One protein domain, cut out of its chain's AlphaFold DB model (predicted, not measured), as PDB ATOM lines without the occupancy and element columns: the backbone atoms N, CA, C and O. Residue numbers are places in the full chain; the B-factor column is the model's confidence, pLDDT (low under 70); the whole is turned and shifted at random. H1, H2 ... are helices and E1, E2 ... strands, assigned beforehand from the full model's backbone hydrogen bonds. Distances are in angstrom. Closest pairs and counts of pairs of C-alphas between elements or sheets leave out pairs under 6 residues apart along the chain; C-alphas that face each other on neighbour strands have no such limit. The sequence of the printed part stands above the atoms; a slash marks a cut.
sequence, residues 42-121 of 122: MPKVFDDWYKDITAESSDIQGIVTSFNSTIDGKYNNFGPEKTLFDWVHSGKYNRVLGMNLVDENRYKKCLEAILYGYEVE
ATOM      1  N   MET A  42      -8.536 -28.740   7.225       94.12
ATOM      2  CA  MET A  42      -7.318 -29.461   6.849       94.12
ATOM      3  C   MET A  42      -6.427 -29.752   8.057       94.12
ATOM      4  O   MET A  42      -6.321 -28.926   8.963       94.12
ATOM      5  N   PRO A  43      -5.728 -30.898   8.070       93.12
ATOM      6  CA  PRO A  43      -4.800 -31.202   9.142       93.12
ATOM      7  C   PRO A  43      -3.569 -30.300   9.061       93.12
ATOM      8  O   PRO A  43      -3.140 -29.888   7.977       93.12
ATOM      9  N   LYS A  44      -2.922 -30.099  10.208       93.62
ATOM     10  CA  LYS A  44      -1.705 -29.286  10.322       93.62
ATOM     11  C   LYS A  44      -0.590 -29.677   9.343       93.62
ATOM     12  O   LYS A  44       0.085 -28.811   8.814       93.62
ATOM     13  N   VAL A  45      -0.445 -30.968   9.028       93.00
ATOM     14  CA  VAL A  45       0.547 -31.446   8.046       93.00
ATOM     15  C   VAL A  45       0.370 -30.825   6.655       93.00
ATOM     16  O   VAL A  45       1.355 -30.564   5.969       93.00
ATOM     17  N   PHE A  46      -0.872 -30.593   6.228       94.75
ATOM     18  CA  PHE A  46      -1.143 -29.932   4.957       94.75
ATOM     19  C   PHE A  46      -0.880 -28.429   5.053       94.75
ATOM     20  O   PHE A  46      -0.283 -27.875   4.138       94.75
ATOM     21  N   ASP A  47      -1.289 -27.790   6.152       95.31
ATOM     22  CA  ASP A  47      -1.052 -26.363   6.407       95.31
ATOM     23  C   ASP A  47       0.446 -26.023   6.423       95.31
ATOM     24  O   ASP A  47       0.871 -25.095   5.737       95.31
ATOM     25  N   ASP A  48       1.254 -26.823   7.127       93.81
ATOM     26  CA  ASP A  48       2.710 -26.667   7.195       93.81
ATOM     27  C   ASP A  48       3.337 -26.752   5.788       93.81
ATOM     28  O   ASP A  48       4.093 -25.869   5.388       93.81
ATOM     29  N   TRP A  49       2.965 -27.763   4.992       94.25
ATOM     30  CA  TRP A  49       3.437 -27.890   3.606       94.25
ATOM     31  C   TRP A  49       2.952 -26.738   2.712       94.25
ATOM     32  O   TRP A  49       3.718 -26.186   1.926       94.25
ATOM     33  N   TYR A  50       1.680 -26.352   2.823       93.88
ATOM     34  CA  TYR A  50       1.086 -25.329   1.965       93.88
ATOM     35  C   TYR A  50       1.699 -23.948   2.218       93.88
ATOM     36  O   TYR A  50       1.922 -23.195   1.271       93.88
ATOM     37  N   LYS A  51       2.009 -23.611   3.475       92.06
ATOM     38  CA  LYS A  51       2.710 -22.369   3.839       92.06
ATOM     39  C   LYS A  51       4.117 -22.306   3.255       92.06
ATOM     40  O   LYS A  51       4.488 -21.262   2.722       92.06
ATOM     41  N   ASP A  52       4.855 -23.412   3.292       89.50
ATOM     42  CA  ASP A  52       6.190 -23.489   2.693       89.50
ATOM     43  C   ASP A  52       6.122 -23.266   1.174       89.50
ATOM     44  O   ASP A  52       6.825 -22.415   0.633       89.50
ATOM     45  N   ILE A  53       5.197 -23.938   0.480       89.88
ATOM     46  CA  ILE A  53       5.038 -23.785  -0.974       89.88
ATOM     47  C   ILE A  53       4.543 -22.389  -1.365       89.88
ATOM     48  O   ILE A  53       5.017 -21.816  -2.346       89.88
ATOM     49  N   THR A  54       3.595 -21.820  -0.620       86.69
ATOM     50  CA  THR A  54       3.054 -20.485  -0.927       86.69
ATOM     51  C   THR A  54       4.029 -19.351  -0.620       86.69
ATOM     52  O   THR A  54       3.903 -18.273  -1.203       86.69
ATOM     53  N   ALA A  55       5.037 -19.589   0.224       80.50
ATOM     54  CA  ALA A  55       6.167 -18.679   0.376       80.50
ATOM     55  C   ALA A  55       7.054 -18.637  -0.885       80.50
ATOM     56  O   ALA A  55       7.654 -17.601  -1.175       80.50
ATOM     57  N   GLU A  56       7.121 -19.735  -1.645       77.75
ATOM     58  CA  GLU A  56       7.933 -19.861  -2.863       77.75
ATOM     59  C   GLU A  56       7.174 -19.502  -4.151       77.75
ATOM     60  O   GLU A  56       7.774 -19.009  -5.108       77.75
ATOM     61  N   SER A  57       5.856 -19.728  -4.196       77.94
ATOM     62  CA  SER A  57       5.014 -19.461  -5.365       77.94
ATOM     63  C   SER A  57       3.596 -19.050  -4.974       77.94
ATOM     64  O   SER A  57       2.908 -19.762  -4.249       77.94
ATOM     65  N   SER A  58       3.107 -17.942  -5.535       81.75
ATOM     66  CA  SER A  58       1.713 -17.498  -5.381       81.75
ATOM     67  C   SER A  58       0.790 -17.965  -6.514       81.75
ATOM     68  O   SER A  58      -0.394 -17.637  -6.515       81.75
ATOM     69  N   ASP A  59       1.324 -18.666  -7.517       91.50
ATOM     70  CA  ASP A  59       0.547 -19.144  -8.660       91.50
ATOM     71  C   ASP A  59      -0.113 -20.498  -8.361       91.50
ATOM     72  O   ASP A  59       0.561 -21.470  -8.014       91.50
ATOM     73  N   ILE A  60      -1.434 -20.574  -8.555       90.12
ATOM     74  CA  ILE A  60      -2.241 -21.774  -8.285       90.12
ATOM     75  C   ILE A  60      -1.747 -22.966  -9.108       90.12
ATOM     76  O   ILE A  60      -1.663 -24.076  -8.582       90.12
ATOM     77  N   GLN A  61      -1.403 -22.756 -10.382       91.56
ATOM     78  CA  GLN A  61      -0.940 -23.850 -11.234       91.56
ATOM     79  C   GLN A  61       0.390 -24.415 -10.720       91.56
ATOM     80  O   GLN A  61       0.536 -25.636 -10.632       91.56
ATOM     81  N   GLY A  62       1.319 -23.543 -10.316       91.12
ATOM     82  CA  GLY A  62       2.559 -23.931  -9.644       91.12
ATOM     83  C   GLY A  62       2.319 -24.721  -8.354       91.12
ATOM     84  O   GLY A  62       2.897 -25.792  -8.183       91.12
ATOM     85  N   ILE A  63       1.415 -24.257  -7.486       93.06
ATOM     86  CA  ILE A  63       1.088 -24.926  -6.216       93.06
ATOM     87  C   ILE A  63       0.516 -26.333  -6.457       93.06
ATOM     88  O   ILE A  63       0.935 -27.294  -5.808       93.06
ATOM     89  N   VAL A  64      -0.401 -26.490  -7.419       93.75
ATOM     90  CA  VAL A  64      -0.966 -27.802  -7.788       93.75
ATOM     91  C   VAL A  64       0.111 -28.731  -8.354       93.75
ATOM     92  O   VAL A  64       0.145 -29.918  -8.024       93.75
ATOM     93  N   THR A  65       1.024 -28.214  -9.176       92.31
ATOM     94  CA  THR A  65       2.154 -28.999  -9.695       92.31
ATOM     95  C   THR A  65       3.093 -29.459  -8.574       92.31
ATOM     96  O   THR A  65       3.507 -30.625  -8.577       92.31
ATOM     97  N   SER A  66       3.387 -28.598  -7.596       91.81
ATOM     98  CA  SER A  66       4.175 -28.955  -6.409       91.81
ATOM     99  C   SER A  66       3.466 -30.001  -5.548       91.81
ATOM    100  O   SER A  66       4.099 -30.968  -5.117       91.81
ATOM    101  N   PHE A  67       2.147 -29.875  -5.357       93.19
ATOM    102  CA  PHE A  67       1.346 -30.870  -4.638       93.19
ATOM    103  C   PHE A  67       1.439 -32.246  -5.300       93.19
ATOM    104  O   PHE A  67       1.834 -33.217  -4.655       93.19
ATOM    105  N   ASN A  68       1.163 -32.315  -6.606       92.75
ATOM    106  CA  ASN A  68       1.211 -33.561  -7.375       92.75
ATOM    107  C   ASN A  68       2.603 -34.201  -7.349       92.75
ATOM    108  O   ASN A  68       2.749 -35.412  -7.240       92.75
ATOM    109  N   SER A  69       3.651 -33.388  -7.396       90.75
ATOM    110  CA  SER A  69       5.017 -33.899  -7.324       90.75
ATOM    111  C   SER A  69       5.388 -34.393  -5.917       90.75
ATOM    112  O   SER A  69       6.145 -35.356  -5.794       90.75
ATOM    113  N   THR A  70       4.846 -33.767  -4.865       91.25
ATOM    114  CA  THR A  70       5.017 -34.206  -3.470       91.25
ATOM    115  C   THR A  70       4.357 -35.563  -3.253       91.25
ATOM    116  O   THR A  70       5.002 -36.481  -2.754       91.25
ATOM    117  N   ILE A  71       3.103 -35.733  -3.687       89.50
ATOM    118  CA  ILE A  71       2.389 -37.013  -3.559       89.50
ATOM    119  C   ILE A  71       2.960 -38.105  -4.475       89.50
ATOM    120  O   ILE A  71       2.929 -39.267  -4.105       89.50
ATOM    121  N   ASP A  72       3.539 -37.764  -5.629       87.31
ATOM    122  CA  ASP A  72       4.214 -38.739  -6.498       87.31
ATOM    123  C   ASP A  72       5.557 -39.223  -5.907       87.31
ATOM    124  O   ASP A  72       6.222 -40.079  -6.493       87.31
ATOM    125  N   GLY A  73       6.002 -38.651  -4.780       78.62
ATOM    126  CA  GLY A  73       7.295 -38.951  -4.161       78.62
ATOM    127  C   GLY A  73       8.494 -38.435  -4.965       78.62
ATOM    128  O   GLY A  73       9.600 -38.953  -4.822       78.62
ATOM    129  N   LYS A  74       8.284 -37.441  -5.844       77.75
ATOM    130  CA  LYS A  74       9.350 -36.823  -6.654       77.75
ATOM    131  C   LYS A  74      10.180 -35.818  -5.853       77.75
ATOM    132  O   LYS A  74      11.344 -35.609  -6.190       77.75
ATOM    133  N   TYR A  75       9.589 -35.209  -4.823       62.88
ATOM    134  CA  TYR A  75      10.268 -34.302  -3.893       62.88
ATOM    135  C   TYR A  75      10.804 -35.033  -2.655       62.88
ATOM    136  O   TYR A  75      10.376 -36.134  -2.314       62.88
ATOM    137  N   ASN A  76      11.834 -34.436  -2.055       57.34
ATOM    138  CA  ASN A  76      12.747 -35.043  -1.096       57.34
ATOM    139  C   ASN A  76      12.055 -35.611   0.157       57.34
ATOM    140  O   ASN A  76      11.071 -35.095   0.671       57.34
ATOM    141  N   ASN A  77      12.640 -36.681   0.698       59.09
ATOM    142  CA  ASN A  77      12.101 -37.482   1.801       59.09
ATOM    143  C   ASN A  77      12.200 -36.830   3.201       59.09
ATOM    144  O   ASN A  77      12.360 -37.547   4.191       59.09
ATOM    145  N   PHE A  78      12.124 -35.501   3.324       73.31
ATOM    146  CA  PHE A  78      12.325 -34.810   4.604       73.31
ATOM    147  C   PHE A  78      11.284 -33.709   4.851       73.31
ATOM    148  O   PHE A  78      10.715 -33.151   3.923       73.31
ATOM    149  N   GLY A  79      11.028 -33.398   6.125       83.88
ATOM    150  CA  GLY A  79      10.195 -32.256   6.516       83.88
ATOM    151  C   GLY A  79       8.689 -32.395   6.209       83.88
ATOM    152  O   GLY A  79       8.143 -33.508   6.246       83.88
ATOM    153  N   PRO A  80       7.995 -31.269   5.953       87.38
ATOM    154  CA  PRO A  80       6.558 -31.244   5.664       87.38
ATOM    155  C   PRO A  80       6.160 -32.052   4.423       87.38
ATOM    156  O   PRO A  80       5.130 -32.718   4.446       87.38
ATOM    157  N   GLU A  81       7.003 -32.095   3.387       89.19
ATOM    158  CA  GLU A  81       6.775 -32.861   2.149       89.19
ATOM    159  C   GLU A  81       6.618 -34.362   2.426       89.19
ATOM    160  O   GLU A  81       5.636 -34.982   2.014       89.19
ATOM    161  N   LYS A  82       7.547 -34.945   3.201       88.56
ATOM    162  CA  LYS A  82       7.487 -36.362   3.588       88.56
ATOM    163  C   LYS A  82       6.277 -36.662   4.459       88.56
ATOM    164  O   LYS A  82       5.642 -37.703   4.300       88.56
ATOM    165  N   THR A  83       5.965 -35.752   5.377       90.75
ATOM    166  CA  THR A  83       4.843 -35.924   6.303       90.75
ATOM    167  C   THR A  83       3.516 -35.858   5.549       90.75
ATOM    168  O   THR A  83       2.637 -36.684   5.793       90.75
ATOM    169  N   LEU A  84       3.382 -34.940   4.584       92.19
ATOM    170  CA  LEU A  84       2.218 -34.853   3.706       92.19
ATOM    171  C   LEU A  84       2.105 -36.085   2.810       92.19
ATOM    172  O   LEU A  84       1.020 -36.652   2.710       92.19
ATOM    173  N   PHE A  85       3.211 -36.534   2.209       90.88
ATOM    174  CA  PHE A  85       3.249 -37.773   1.434       90.88
ATOM    175  C   PHE A  85       2.741 -38.955   2.268       90.88
ATOM    176  O   PHE A  85       1.772 -39.609   1.879       90.88
ATOM    177  N   ASP A  86       3.317 -39.187   3.449       89.25
ATOM    178  CA  ASP A  86       2.911 -40.278   4.340       89.25
ATOM    179  C   ASP A  86       1.457 -40.136   4.786       89.25
ATOM    180  O   ASP A  86       0.724 -41.121   4.885       89.25
ATOM    181  N   TRP A  87       0.996 -38.912   5.036       90.69
ATOM    182  CA  TRP A  87      -0.393 -38.671   5.381       90.69
ATOM    183  C   TRP A  87      -1.325 -39.009   4.212       90.69
ATOM    184  O   TRP A  87      -2.261 -39.777   4.404       90.69
ATOM    185  N   VAL A  88      -1.065 -38.552   2.988       90.06
ATOM    186  CA  VAL A  88      -1.901 -38.898   1.822       90.06
ATOM    187  C   VAL A  88      -1.887 -40.409   1.546       90.06
ATOM    188  O   VAL A  88      -2.908 -40.968   1.154       90.06
ATOM    189  N   HIS A  89      -0.780 -41.098   1.832       88.50
ATOM    190  CA  HIS A  89      -0.634 -42.535   1.585       88.50
ATOM    191  C   HIS A  89      -0.965 -43.436   2.786       88.50
ATOM    192  O   HIS A  89      -1.037 -44.653   2.650       88.50
ATOM    193  N   SER A  90      -1.242 -42.901   3.975       84.44
ATOM    194  CA  SER A  90      -1.571 -43.706   5.171       84.44
ATOM    195  C   SER A  90      -3.061 -44.046   5.302       84.44
ATOM    196  O   SER A  90      -3.536 -44.388   6.390       84.44
ATOM    197  N   GLY A  91      -3.817 -43.950   4.204       73.12
ATOM    198  CA  GLY A  91      -5.230 -44.316   4.151       73.12
ATOM    199  C   GLY A  91      -5.506 -45.710   4.727       73.12
ATOM    200  O   GLY A  91      -4.662 -46.611   4.699       73.12
ATOM    201  N   LYS A  92      -6.719 -45.913   5.254       67.25
ATOM    202  CA  LYS A  92      -7.130 -47.160   5.934       67.25
ATOM    203  C   LYS A  92      -6.830 -48.414   5.100       67.25
ATOM    204  O   LYS A  92      -6.429 -49.432   5.658       67.25
ATOM    205  N   TYR A  93      -6.990 -48.327   3.781       61.81
ATOM    206  CA  TYR A  93      -6.716 -49.419   2.844       61.81
ATOM    207  C   TYR A  93      -5.221 -49.737   2.700       61.81
ATOM    208  O   TYR A  93      -4.854 -50.911   2.691       61.81
ATOM    209  N   ASN A  94      -4.350 -48.728   2.699       64.31
ATOM    210  CA  ASN A  94      -2.898 -48.916   2.617       64.31
ATOM    211  C   ASN A  94      -2.335 -49.621   3.846       64.31
ATOM    212  O   ASN A  94      -1.508 -50.522   3.727       64.31
ATOM    213  N   ARG A  95      -2.868 -49.296   5.029       61.91
ATOM    214  CA  ARG A  95      -2.487 -49.960   6.282       61.91
ATOM    215  C   ARG A  95      -2.852 -51.448   6.307       61.91
ATOM    216  O   ARG A  95      -2.151 -52.228   6.942       61.91
ATOM    217  N   VAL A  96      -3.946 -51.835   5.649       63.50
ATOM    218  CA  VAL A  96      -4.432 -53.226   5.618       63.50
ATOM    219  C   VAL A  96      -3.713 -54.048   4.548       63.50
ATOM    220  O   VAL A  96      -3.411 -55.214   4.784       63.50
ATOM    221  N   LEU A  97      -3.435 -53.452   3.386       64.62
ATOM    222  CA  LEU A  97      -2.877 -54.160   2.229       64.62
ATOM    223  C   LEU A  97      -1.350 -54.046   2.107       64.62
ATOM    224  O   LEU A  97      -0.768 -54.702   1.247       64.62
ATOM    225  N   GLY A  98      -0.695 -53.220   2.933       61.00
ATOM    226  CA  GLY A  98       0.744 -52.951   2.823       61.00
ATOM    227  C   GLY A  98       1.120 -52.250   1.513       61.00
ATOM    228  O   GLY A  98       2.245 -52.385   1.039       61.00
ATOM    229  N   MET A  99       0.162 -51.551   0.904       65.44
ATOM    230  CA  MET A  99       0.341 -50.821  -0.347       65.44
ATOM    231  C   MET A  99       0.632 -49.349  -0.070       65.44
ATOM    232  O   MET A  99       0.264 -48.824   0.977       65.44
ATOM    233  N   ASN A 100       1.268 -48.681  -1.028       68.31
ATOM    234  CA  ASN A 100       1.515 -47.245  -0.987       68.31
ATOM    235  C   ASN A 100       0.633 -46.546  -2.034       68.31
ATOM    236  O   ASN A 100       1.141 -45.990  -3.002       68.31
ATOM    237  N   LEU A 101      -0.692 -46.682  -1.912       81.88
ATOM    238  CA  LEU A 101      -1.646 -46.018  -2.807       81.88
ATOM    239  C   LEU A 101      -1.968 -44.616  -2.294       81.88
ATOM    240  O   LEU A 101      -1.908 -44.348  -1.097       81.88
ATOM    241  N   VAL A 102      -2.383 -43.728  -3.182       85.56
ATOM    242  CA  VAL A 102      -2.930 -42.430  -2.783       85.56
ATOM    243  C   VAL A 102      -4.328 -42.638  -2.195       85.56
ATOM    244  O   VAL A 102      -5.176 -43.276  -2.820       85.56
ATOM    245  N   ASP A 103      -4.596 -42.108  -0.999       89.12
ATOM    246  CA  ASP A 103      -5.968 -42.000  -0.497       89.12
ATOM    247  C   ASP A 103      -6.695 -40.911  -1.301       89.12
ATOM    248  O   ASP A 103      -6.483 -39.713  -1.097       89.12
ATOM    249  N   GLU A 104      -7.539 -41.333  -2.247       87.88
ATOM    250  CA  GLU A 104      -8.235 -40.442  -3.184       87.88
ATOM    251  C   GLU A 104      -9.085 -39.375  -2.481       87.88
ATOM    252  O   GLU A 104      -9.191 -38.249  -2.971       87.88
ATOM    253  N   ASN A 105      -9.649 -39.688  -1.308       89.19
ATOM    254  CA  ASN A 105     -10.436 -38.721  -0.548       89.19
ATOM    255  C   ASN A 105      -9.539 -37.632   0.038       89.19
ATOM    256  O   ASN A 105      -9.876 -36.451  -0.044       89.19
ATOM    257  N   ARG A 106      -8.384 -38.012   0.598       91.75
ATOM    258  CA  ARG A 106      -7.397 -37.051   1.118       91.75
ATOM    259  C   ARG A 106      -6.831 -36.190  -0.005       91.75
ATOM    260  O   ARG A 106      -6.786 -34.973   0.139       91.75
ATOM    261  N   TYR A 107      -6.477 -36.802  -1.133       92.12
ATOM    262  CA  TYR A 107      -5.996 -36.095  -2.319       92.12
ATOM    263  C   TYR A 107      -7.006 -35.060  -2.824       92.12
ATOM    264  O   TYR A 107      -6.669 -33.886  -2.980       92.12
ATOM    265  N   LYS A 108      -8.264 -35.472  -3.024       91.50
ATOM    266  CA  LYS A 108      -9.330 -34.573  -3.474       91.50
ATOM    267  C   LYS A 108      -9.541 -33.419  -2.492       91.50
ATOM    268  O   LYS A 108      -9.623 -32.274  -2.923       91.50
ATOM    269  N   LYS A 109      -9.566 -33.712  -1.190       91.62
ATOM    270  CA  LYS A 109      -9.731 -32.706  -0.135       91.62
ATOM    271  C   LYS A 109      -8.601 -31.667  -0.151       91.62
ATOM    272  O   LYS A 109      -8.881 -30.478  -0.057       91.62
ATOM    273  N   CYS A 110      -7.350 -32.092  -0.352       93.88
ATOM    274  CA  CYS A 110      -6.219 -31.177  -0.540       93.88
ATOM    275  C   CYS A 110      -6.396 -30.279  -1.767       93.88
ATOM    276  O   CYS A 110      -6.194 -29.074  -1.668       93.88
ATOM    277  N   LEU A 111      -6.783 -30.834  -2.920       93.06
ATOM    278  CA  LEU A 111      -7.006 -30.027  -4.123       93.06
ATOM    279  C   LEU A 111      -8.108 -28.987  -3.917       93.06
ATOM    280  O   LEU A 111      -7.948 -27.832  -4.302       93.06
ATOM    281  N   GLU A 112      -9.217 -29.382  -3.297       91.12
ATOM    282  CA  GLU A 112     -10.303 -28.458  -2.991       91.12
ATOM    283  C   GLU A 112      -9.835 -27.364  -2.009       91.12
ATOM    284  O   GLU A 112     -10.151 -26.197  -2.220       91.12
ATOM    285  N   ALA A 113      -9.010 -27.700  -1.009       92.44
ATOM    286  CA  ALA A 113      -8.413 -26.732  -0.085       92.44
ATOM    287  C   ALA A 113      -7.480 -25.728  -0.786       92.44
ATOM    288  O   ALA A 113      -7.517 -24.538  -0.474       92.44
ATOM    289  N   ILE A 114      -6.679 -26.178  -1.761       92.69
ATOM    290  CA  ILE A 114      -5.815 -25.305  -2.576       92.69
ATOM    291  C   ILE A 114      -6.656 -24.317  -3.395       92.69
ATOM    292  O   ILE A 114      -6.290 -23.151  -3.519       92.69
ATOM    293  N   LEU A 115      -7.766 -24.783  -3.975       88.50
ATOM    294  CA  LEU A 115      -8.579 -24.002  -4.910       88.50
ATOM    295  C   LEU A 115      -9.565 -23.055  -4.220       88.50
ATOM    296  O   LEU A 115      -9.842 -21.979  -4.745       88.50
ATOM    297  N   TYR A 116     -10.117 -23.465  -3.081       86.12
ATOM    298  CA  TYR A 116     -11.241 -22.784  -2.434       86.12
ATOM    299  C   TYR A 116     -10.908 -22.255  -1.034       86.12
ATOM    300  O   TYR A 116     -11.740 -21.603  -0.407       86.12
ATOM    301  N   GLY A 117      -9.685 -22.490  -0.556       87.69
ATOM    302  CA  GLY A 117      -9.266 -22.140   0.792       87.69
ATOM    303  C   GLY A 117      -9.695 -23.172   1.834       87.69
ATOM    304  O   GLY A 117     -10.505 -24.070   1.589       87.69
ATOM    305  N   TYR A 118      -9.108 -23.049   3.021       92.81
ATOM    306  CA  TYR A 118      -9.263 -24.014   4.103       92.81
ATOM    307  C   TYR A 118      -9.137 -23.357   5.482       92.81
ATOM    308  O   TYR A 118      -8.725 -22.201   5.604       92.81
ATOM    309  N   GLU A 119      -9.499 -24.118   6.507       92.56
ATOM    310  CA  GLU A 119      -9.228 -23.854   7.922       92.56
ATOM    311  C   GLU A 119      -8.380 -24.991   8.490       92.56
ATOM    312  O   GLU A 119      -8.378 -26.092   7.940       92.56
ATOM    313  N   VAL A 120      -7.636 -24.740   9.563       92.31
ATOM    314  CA  VAL A 120      -6.756 -25.748  10.173       92.31
ATOM    315  C   VAL A 120      -7.499 -26.455  11.306       92.31
ATOM    316  O   VAL A 120      -8.160 -25.792  12.098       92.31
ATOM    317  N   GLU A 121      -7.394 -27.784  11.377       85.94
ATOM    318  CA  GLU A 121      -7.873 -28.581  12.519       85.94
ATOM    319  C   GLU A 121      -7.238 -28.071  13.829       85.94
ATOM    320  O   GLU A 121      -6.007 -28.027  13.929       85.94
TER     321      GLU A 121
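What this domain is: This is residues 42 to 121 of the 122 residues of an uncharacterized protein of Companilactobacillus farciminis (UniProt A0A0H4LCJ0). Look for a small cluster of four helices, in which H2 and H5 run side by side in opposite directions while H1 and H3 slant steeply to each other, H1 meeting H2 in its earlier part and H3 meeting it at its last residues. The short H4 sits at one end of the long axis and touches no helix, and the short strand E1 folds back from H5 to the first residue of H1, where the two ends of the printed part come near. The printed part has 80 residues, with five named helices and then one named strand, in the order H1 H2 H3 H4 H5 E1; the class is mostly helix. The whole is compact, with a radius of gyration of the C-alphas of 12.2 A, yet only just elongated, spanning 38 by 25 by 20 A.

Where its parts are: Find C-alpha 44 at (-1.705, -29.286, 10.322); from there H1 runs through residues 44 to 56, 18.9 A long. H2 follows in residues 60 to 71, 16.6 A, and H3 in residues 79 to 89, 15.7 A. Look next for H4 in residues 92 to 97, beginning at C-alpha 92 at (-7.130, -47.160, 5.934). H5 takes residues 104 to 116, 17.9 A, and E1, residues 118 to 120, ends at C-alpha 120 at (-6.756, -25.748, 10.173).

How they stand to each other: Begin at the hub, H2, which touches H1, H3 and H5. Its residues 60 to 64 touch residues 111 to 115 of H5 at a shallow tilt of 22 degrees, opposite ways; the closest C-alphas are those of Val 64 and Leu 111, 7.4 A apart. H2 touches H3 with residues 70 to 71 alone, about perpendicular at 73 degrees, the C-alphas of Ile 71 and Phe 85 closest at 5.1 A. H1 and H2 only just touch, with 3 pairs of C-alphas within 8 A, the closest Ile 53 and Ile 63 at 6.7 A. Residues 45 to 49 of H1 touch H3 at a steep tilt of 52 degrees, the C-alphas of Trp 49 and Pro 80 closest at 5.0 A. H4 is apart from H1, H2, H5 and E1, and meets H3 only through their link. E1 pairs with no named strand; its closest C-alpha to H1 is that of Val 120, 6.2 A from that of Lys 44. In H2, H3, H4 and H5 every O i to N i+4 pair is within hydrogen-bond range; in H1, 8 of 9 are.

The domain as a whole: The two C-alphas farthest apart, those of Ser 58 and Val 96, are 37.9 A apart, while those of Met 42 and Glu 121 are 5.8 A apart. The printed part has no cut and no long link. Its mean pLDDT is 85.2; look for values under 70 at residues 75 to 77 and 92 to 100.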